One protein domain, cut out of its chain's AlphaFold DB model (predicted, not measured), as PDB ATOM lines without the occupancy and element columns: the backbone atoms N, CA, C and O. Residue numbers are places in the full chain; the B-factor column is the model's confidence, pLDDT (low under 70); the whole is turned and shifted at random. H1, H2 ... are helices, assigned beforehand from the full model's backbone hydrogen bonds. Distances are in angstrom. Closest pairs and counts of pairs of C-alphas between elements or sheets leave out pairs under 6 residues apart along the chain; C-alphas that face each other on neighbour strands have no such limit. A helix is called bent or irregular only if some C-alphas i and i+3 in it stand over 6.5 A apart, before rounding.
ATOM      1  N   VAL A  16       3.800  39.356 -22.569       89.50
ATOM      2  CA  VAL A  16       3.882  38.545 -23.792       89.50
ATOM      3  C   VAL A  16       5.077  38.951 -24.654       89.50
ATOM      4  O   VAL A  16       5.888  38.096 -24.989       89.50
ATOM      5  N   LEU A  17       5.239  40.243 -24.960       89.69
ATOM      6  CA  LEU A  17       6.359  40.714 -25.784       89.69
ATOM      7  C   LEU A  17       7.732  40.497 -25.112       89.69
ATOM      8  O   LEU A  17       8.593  39.910 -25.769       89.69
ATOM      9  N   PRO A  18       7.945  40.854 -23.825       89.75
ATOM     10  CA  PRO A  18       9.178  40.495 -23.121       89.75
ATOM     11  C   PRO A  18       9.476  38.990 -23.147       89.75
ATOM     12  O   PRO A  18      10.605  38.590 -23.415       89.75
ATOM     13  N   CYS A  19       8.466  38.143 -22.914       91.56
ATOM     14  CA  CYS A  19       8.622  36.689 -22.939       91.56
ATOM     15  C   CYS A  19       8.989  36.168 -24.332       91.56
ATOM     16  O   CYS A  19       9.825  35.276 -24.430       91.56
ATOM     17  N   ILE A  20       8.410  36.731 -25.399       94.31
ATOM     18  CA  ILE A  20       8.773  36.386 -26.779       94.31
ATOM     19  C   ILE A  20      10.231  36.757 -27.048       94.31
ATOM     20  O   ILE A  20      10.977  35.921 -27.543       94.31
ATOM     21  N   ILE A  21      10.664  37.969 -26.685       93.81
ATOM     22  CA  ILE A  21      12.049  38.419 -26.903       93.81
ATOM     23  C   ILE A  21      13.036  37.509 -26.167       93.81
ATOM     24  O   ILE A  21      13.981  37.010 -26.773       93.81
ATOM     25  N   VAL A  22      12.791  37.239 -24.881       93.44
ATOM     26  CA  VAL A  22      13.634  36.334 -24.087       93.44
ATOM     27  C   VAL A  22      13.627  34.924 -24.681       93.44
ATOM     28  O   VAL A  22      14.686  34.319 -24.820       93.44
ATOM     29  N   GLY A  23      12.461  34.415 -25.085       95.25
ATOM     30  CA  GLY A  23      12.328  33.102 -25.712       95.25
ATOM     31  C   GLY A  23      13.106  32.985 -27.025       95.25
ATOM     32  O   GLY A  23      13.807  31.998 -27.226       95.25
ATOM     33  N   VAL A  24      13.047  34.007 -27.884       96.31
ATOM     34  CA  VAL A  24      13.807  34.063 -29.143       96.31
ATOM     35  C   VAL A  24      15.311  34.081 -28.873       96.31
ATOM     36  O   VAL A  24      16.039  33.317 -29.501       96.31
ATOM     37  N   ILE A  25      15.785  34.888 -27.917       96.12
ATOM     38  CA  ILE A  25      17.210  34.935 -27.549       96.12
ATOM     39  C   ILE A  25      17.684  33.562 -27.059       96.12
ATOM     40  O   ILE A  25      18.703  33.060 -27.532       96.12
ATOM     41  N   VAL A  26      16.929  32.930 -26.154       95.75
ATOM     42  CA  VAL A  26      17.253  31.596 -25.624       95.75
ATOM     43  C   VAL A  26      17.266  30.554 -26.741       95.75
ATOM     44  O   VAL A  26      18.206  29.766 -26.826       95.75
ATOM     45  N   TYR A  27      16.268  30.570 -27.626       97.19
ATOM     46  CA  TYR A  27      16.193  29.645 -28.753       97.19
ATOM     47  C   TYR A  27      17.395  29.797 -29.692       97.19
ATOM     48  O   TYR A  27      18.099  28.818 -29.935       97.19
ATOM     49  N   LEU A  28      17.685  31.013 -30.163       96.94
ATOM     50  CA  LEU A  28      18.796  31.272 -31.083       96.94
ATOM     51  C   LEU A  28      20.147  30.919 -30.453       96.94
ATOM     52  O   LEU A  28      20.968  30.269 -31.099       96.94
ATOM     53  N   TYR A  29      20.357  31.282 -29.187       97.31
ATOM     54  CA  TYR A  29      21.575  30.938 -28.458       97.31
ATOM     55  C   TYR A  29      21.729  29.423 -28.300       97.31
ATOM     56  O   TYR A  29      22.777  28.871 -28.628       97.31
ATOM     57  N   SER A  30      20.673  28.728 -27.864       96.31
ATOM     58  CA  SER A  30      20.707  27.270 -27.709       96.31
ATOM     59  C   SER A  30      20.939  26.556 -29.044       96.31
ATOM     60  O   SER A  30      21.762  25.648 -29.114       96.31
ATOM     61  N   SER A  31      20.301  27.017 -30.125       96.56
ATOM     62  CA  SER A  31      20.521  26.497 -31.474       96.56
ATOM     63  C   SER A  31      21.964  26.698 -31.928       96.56
ATOM     64  O   SER A  31      22.557  25.783 -32.497       96.56
ATOM     65  N   PHE A  32      22.546  27.874 -31.677       96.81
ATOM     66  CA  PHE A  32      23.941  28.139 -32.017       96.81
ATOM     67  C   PHE A  32      24.887  27.213 -31.246       96.81
ATOM     68  O   PHE A  32      25.728  26.559 -31.861       96.81
ATOM     69  N   VAL A  33      24.718  27.107 -29.925       96.19
ATOM     70  CA  VAL A  33      25.568  26.280 -29.053       96.19
ATOM     71  C   VAL A  33      25.500  24.801 -29.432       96.19
ATOM     72  O   VAL A  33      26.536  24.146 -29.499       96.19
ATOM     73  N   VAL A  34      24.300  24.276 -29.698       96.06
ATOM     74  CA  VAL A  34      24.096  22.845 -29.970       96.06
ATOM     75  C   VAL A  34      24.491  22.465 -31.398       96.06
ATOM     76  O   VAL A  34      25.134  21.438 -31.590       96.06
ATOM     77  N   TYR A  35      24.117  23.266 -32.400       95.81
ATOM     78  CA  TYR A  35      24.223  22.852 -33.808       95.81
ATOM     79  C   TYR A  35      25.316  23.571 -34.602       95.81
ATOM     80  O   TYR A  35      25.858  23.000 -35.549       95.81
ATOM     81  N   SER A  36      25.636  24.818 -34.258       94.62
ATOM     82  CA  SER A  36      26.514  25.660 -35.084       94.62
ATOM     83  C   SER A  36      27.922  25.798 -34.514       94.62
ATOM     84  O   SER A  36      28.862  25.941 -35.286       94.62
ATOM     85  N   GLN A  37      28.092  25.723 -33.193       95.44
ATOM     86  CA  GLN A  37      29.369  25.990 -32.528       95.44
ATOM     87  C   GLN A  37      30.501  25.087 -33.035       95.44
ATOM     88  O   GLN A  37      31.563  25.586 -33.398       95.44
ATOM     89  N   GLY A  38      30.266  23.771 -33.100       94.69
ATOM     90  CA  GLY A  38      31.257  22.819 -33.616       94.69
ATOM     91  C   GLY A  38      31.618  23.101 -35.074       94.69
ATOM     92  O   GLY A  38      32.791  23.212 -35.410       94.69
ATOM     93  N   ARG A  39      30.607  23.350 -35.914       95.19
ATOM     94  CA  ARG A  39      30.790  23.664 -37.340       95.19
ATOM     95  C   ARG A  39      31.588  24.947 -37.568       95.19
ATOM     96  O   ARG A  39      32.333  25.039 -38.533       95.19
ATOM     97  N   VAL A  40      31.421  25.940 -36.697       95.00
ATOM     98  CA  VAL A  40      32.154  27.211 -36.757       95.00
ATOM     99  C   VAL A  40      33.631  27.004 -36.407       95.00
ATOM    100  O   VAL A  40      34.493  27.548 -37.092       95.00
ATOM    101  N   LEU A  41      33.933  26.164 -35.411       94.62
ATOM    102  CA  LEU A  41      35.313  25.781 -35.086       94.62
ATOM    103  C   LEU A  41      35.954  24.960 -36.216       94.62
ATOM    104  O   LEU A  41      37.089  25.227 -36.599       94.62
ATOM    105  N   GLU A  42      35.216  24.013 -36.800       96.38
ATOM    106  CA  GLU A  42      35.664  23.231 -37.963       96.38
ATOM    107  C   GLU A  42      35.905  24.104 -39.203       96.38
ATOM    108  O   GLU A  42      36.824  23.843 -39.975       96.38
ATOM    109  N   ALA A  43      35.124  25.173 -39.375       95.19
ATOM    110  CA  ALA A  43      35.309  26.165 -40.433       95.19
ATOM    111  C   ALA A  43      36.512  27.104 -40.198       95.19
ATOM    112  O   ALA A  43      36.768  27.978 -41.026       95.19
ATOM    113  N   GLY A  44      37.252  26.930 -39.097       95.88
ATOM    114  CA  GLY A  44      38.484  27.661 -38.803       95.88
ATOM    115  C   GLY A  44      38.318  28.878 -37.894       95.88
ATOM    116  O   GLY A  44      39.271  29.644 -37.754       95.88
ATOM    117  N   ALA A  45      37.154  29.077 -37.267       95.12
ATOM    118  CA  ALA A  45      36.998  30.141 -36.280       95.12
ATOM    119  C   ALA A  45      37.846  29.868 -35.032       95.12
ATOM    120  O   ALA A  45      37.960  28.738 -34.548       95.12
ATOM    121  N   SER A  46      38.412  30.931 -34.471       96.19
ATOM    122  CA  SER A  46      39.216  30.851 -33.262       96.19
ATOM    123  C   SER A  46      38.340  30.687 -32.007       96.19
ATOM    124  O   SER A  46      37.248  31.259 -31.913       96.19
ATOM    125  N   PRO A  47      38.830  29.990 -30.963       95.00
ATOM    126  CA  PRO A  47      38.136  29.925 -29.675       95.00
ATOM    127  C   PRO A  47      37.881  31.300 -29.032       95.00
ATOM    128  O   PRO A  47      36.939  31.452 -28.256       95.00
ATOM    129  N   TRP A  48      38.695  32.310 -29.355       95.25
ATOM    130  CA  TRP A  48      38.543  33.671 -28.834       95.25
ATOM    131  C   TRP A  48      37.353  34.412 -29.439       95.25
ATOM    132  O   TRP A  48      36.653  35.116 -28.715       95.25
ATOM    133  N   GLU A  49      37.077  34.223 -30.730       93.94
ATOM    134  CA  GLU A  49      35.869  34.760 -31.368       93.94
ATOM    135  C   GLU A  49      34.611  34.159 -30.735       93.94
ATOM    136  O   GLU A  49      33.650  34.874 -30.440       93.94
ATOM    137  N   LEU A  50      34.648  32.858 -30.436       95.06
ATOM    138  CA  LEU A  50      33.563  32.173 -29.742       95.06
ATOM    139  C   LEU A  50      33.398  32.673 -28.298       95.06
ATOM    140  O   LEU A  50      32.277  32.915 -27.849       95.06
ATOM    141  N   LEU A  51      34.502  32.880 -27.575       95.25
ATOM    142  CA  LEU A  51      34.471  33.466 -26.235       95.25
ATOM    143  C   LEU A  51      33.868  34.877 -26.258       95.25
ATOM    144  O   LEU A  51      33.013  35.190 -25.431       95.25
ATOM    145  N   LEU A  52      34.274  35.715 -27.215       95.44
ATOM    146  CA  LEU A  52      33.738  37.064 -27.376       95.44
ATOM    147  C   LEU A  52      32.228  37.034 -27.643       95.44
ATOM    148  O   LEU A  52      31.488  37.785 -27.010       95.44
ATOM    149  N   PHE A  53      31.760  36.139 -28.519       95.44
ATOM    150  CA  PHE A  53      30.332  35.943 -28.782       95.44
ATOM    151  C   PHE A  53      29.548  35.609 -27.502       95.44
ATOM    152  O   PHE A  53      28.508  36.221 -27.232       95.44
ATOM    153  N   HIS A  54      30.062  34.690 -26.679       95.94
ATOM    154  CA  HIS A  54      29.432  34.307 -25.411       95.94
ATOM    155  C   HIS A  54      29.404  35.460 -24.405       95.94
ATOM    156  O   HIS A  54      28.366  35.713 -23.791       95.94
ATOM    157  N   ILE A  55      30.502  36.213 -24.280       95.56
ATOM    158  CA  ILE A  55      30.577  37.389 -23.399       95.56
ATOM    159  C   ILE A  55      29.587  38.468 -23.856       95.56
ATOM    160  O   ILE A  55      28.840  38.997 -23.035       95.56
ATOM    161  N   MET A  56      29.536  38.781 -25.153       94.50
ATOM    162  CA  MET A  56      28.607  39.782 -25.690       94.50
ATOM    163  C   MET A  56      27.148  39.360 -25.506       94.50
ATOM    164  O   MET A  56      26.321  40.176 -25.097       94.50
ATOM    165  N   THR A  57      26.830  38.083 -25.727       95.19
ATOM    166  CA  THR A  57      25.478  37.547 -25.502       95.19
ATOM    167  C   THR A  57      25.097  37.611 -24.024       95.19
ATOM    168  O   THR A  57      23.980  37.998 -23.681       95.19
ATOM    169  N   PHE A  58      26.030  37.298 -23.123       95.25
ATOM    170  CA  PHE A  58      25.817  37.434 -21.686       95.25
ATOM    171  C   PHE A  58      25.567  38.892 -21.275       95.25
ATOM    172  O   PHE A  58      24.610  39.163 -20.548       95.25
ATOM    173  N   LEU A  59      26.368  39.842 -21.773       94.56
ATOM    174  CA  LEU A  59      26.170  41.272 -21.508       94.56
ATOM    175  C   LEU A  59      24.838  41.781 -22.077       94.56
ATOM    176  O   LEU A  59      24.143  42.548 -21.406       94.56
ATOM    177  N   LEU A  60      24.432  41.317 -23.262       93.56
ATOM    178  CA  LEU A  60      23.115  41.602 -23.837       93.56
ATOM    179  C   LEU A  60      21.992  41.106 -22.914       93.56
ATOM    180  O   LEU A  60      21.096  41.870 -22.559       93.56
ATOM    181  N   CYS A  61      22.052  39.854 -22.463       94.06
ATOM    182  CA  CYS A  61      21.053  39.294 -21.554       94.06
ATOM    183  C   CYS A  61      21.021  40.017 -20.200       94.06
ATOM    184  O   CYS A  61      19.939  40.296 -19.679       94.06
ATOM    185  N   TRP A  62      22.185  40.355 -19.636       93.56
ATOM    186  CA  TRP A  62      22.266  41.107 -18.384       93.56
ATOM    187  C   TRP A  62      21.668  42.506 -18.561       93.56
ATOM    188  O   TRP A  62      20.785  42.895 -17.796       93.56
ATOM    189  N   SER A  63      22.071  43.250 -19.592       91.44
ATOM    190  CA  SER A  63      21.521  44.585 -19.861       91.44
ATOM    191  C   SER A  63      19.999  44.556 -20.017       91.44
ATOM    192  O   SER A  63      19.314  45.306 -19.323       91.44
ATOM    193  N   LEU A  64      19.454  43.614 -20.795       91.00
ATOM    194  CA  LEU A  64      18.010  43.422 -20.937       91.00
ATOM    195  C   LEU A  64      17.333  43.118 -19.591       91.00
ATOM    196  O   LEU A  64      16.304  43.709 -19.262       91.00
ATOM    197  N   ALA A  65      17.914  42.223 -18.785       89.44
ATOM    198  CA  ALA A  65      17.390  41.889 -17.464       89.44
ATOM    199  C   ALA A  65      17.357  43.108 -16.533       89.44
ATOM    200  O   ALA A  65      16.376  43.306 -15.818       89.44
ATOM    201  N   GLN A  66      18.393  43.946 -16.567       87.25
ATOM    202  CA  GLN A  66      18.446  45.183 -15.790       87.25
ATOM    203  C   GLN A  66      17.363  46.144 -16.259       87.25
ATOM    204  O   GLN A  66      16.563  46.585 -15.440       87.25
ATOM    205  N   THR A  67      17.232  46.371 -17.568       85.12
ATOM    206  CA  THR A  67      16.194  47.258 -18.104       85.12
ATOM    207  C   THR A  67      14.780  46.783 -17.759       85.12
ATOM    208  O   THR A  67      13.919  47.610 -17.476       85.12
ATOM    209  N   MET A  68      14.517  45.473 -17.711       84.31
ATOM    210  CA  MET A  68      13.218  44.945 -17.264       84.31
ATOM    211  C   MET A  68      12.982  45.109 -15.752       84.31
ATOM    212  O   MET A  68      11.834  45.140 -15.309       84.31
ATOM    213  N   ARG A  69      14.051  45.205 -14.947       80.25
ATOM    214  CA  ARG A  69      13.996  45.295 -13.477       80.25
ATOM    215  C   ARG A  69      14.079  46.718 -12.928       80.25
ATOM    216  O   ARG A  69      13.675  46.910 -11.784       80.25
ATOM    217  N   SER A  70      14.574  47.689 -13.698       67.25
ATOM    218  CA  SER A  70      14.747  49.093 -13.293       67.25
ATOM    219  C   SER A  70      13.403  49.779 -13.003       67.25
ATOM    220  O   SER A  70      12.850  50.490 -13.835       67.25
TER     221      SER A  70
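AT A GLANCE: This is residues 16 to 70 of the 209 residues of the protein "Palmitoyltransferase" of Phytophthora nicotianae (UniProt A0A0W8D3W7). Two long helices, H1 and then H2, run side by side in opposite ways, joined at one end by a tight turn, as a long, loosely closed helical hairpin with a gap between its two legs. H1 has a kink of 46 degrees near residue 36, and its last part bends toward H2. The printed part has 55 residues with two named helices and no named strand; the class is all helix. The whole is loose, with a radius of gyration of the C-alphas of 13.3 A, and a rod of 40 by 19 by 10 A.

IN THESE COORDINATES: H1, residues 16 to 42, begins with C-alpha 16 at (3.882, 38.545, -23.792) and measures 38.0 A from first to last C-alpha. It is irregular: C-alphas 35 and 38 are 7.0 A apart. H2, residues 47 to 69, measures 32.9 A and ends with C-alpha 69 at (13.996, 45.295, -13.477).

HOW THE PARTS SIT: H1 and H2 are close but not clearly touching, with 2 pairs of C-alphas within 8 A. Their closest C-alphas, of Leu 41 and Pro 47, are 7.4 A apart. They run opposite ways at a shallow tilt of 7 degrees. In H2 every O i to N i+4 pair is within hydrogen-bond range; in H1, 20 of 23 are.

THE WHOLE: The C-alphas farthest apart, of Glu 42 and Ser 70, are 41.4 A apart. The printed part has no cut, and the link from H1 to H2 is tight. The mean pLDDT of the printed part is 93.4; residue 70 is under 70.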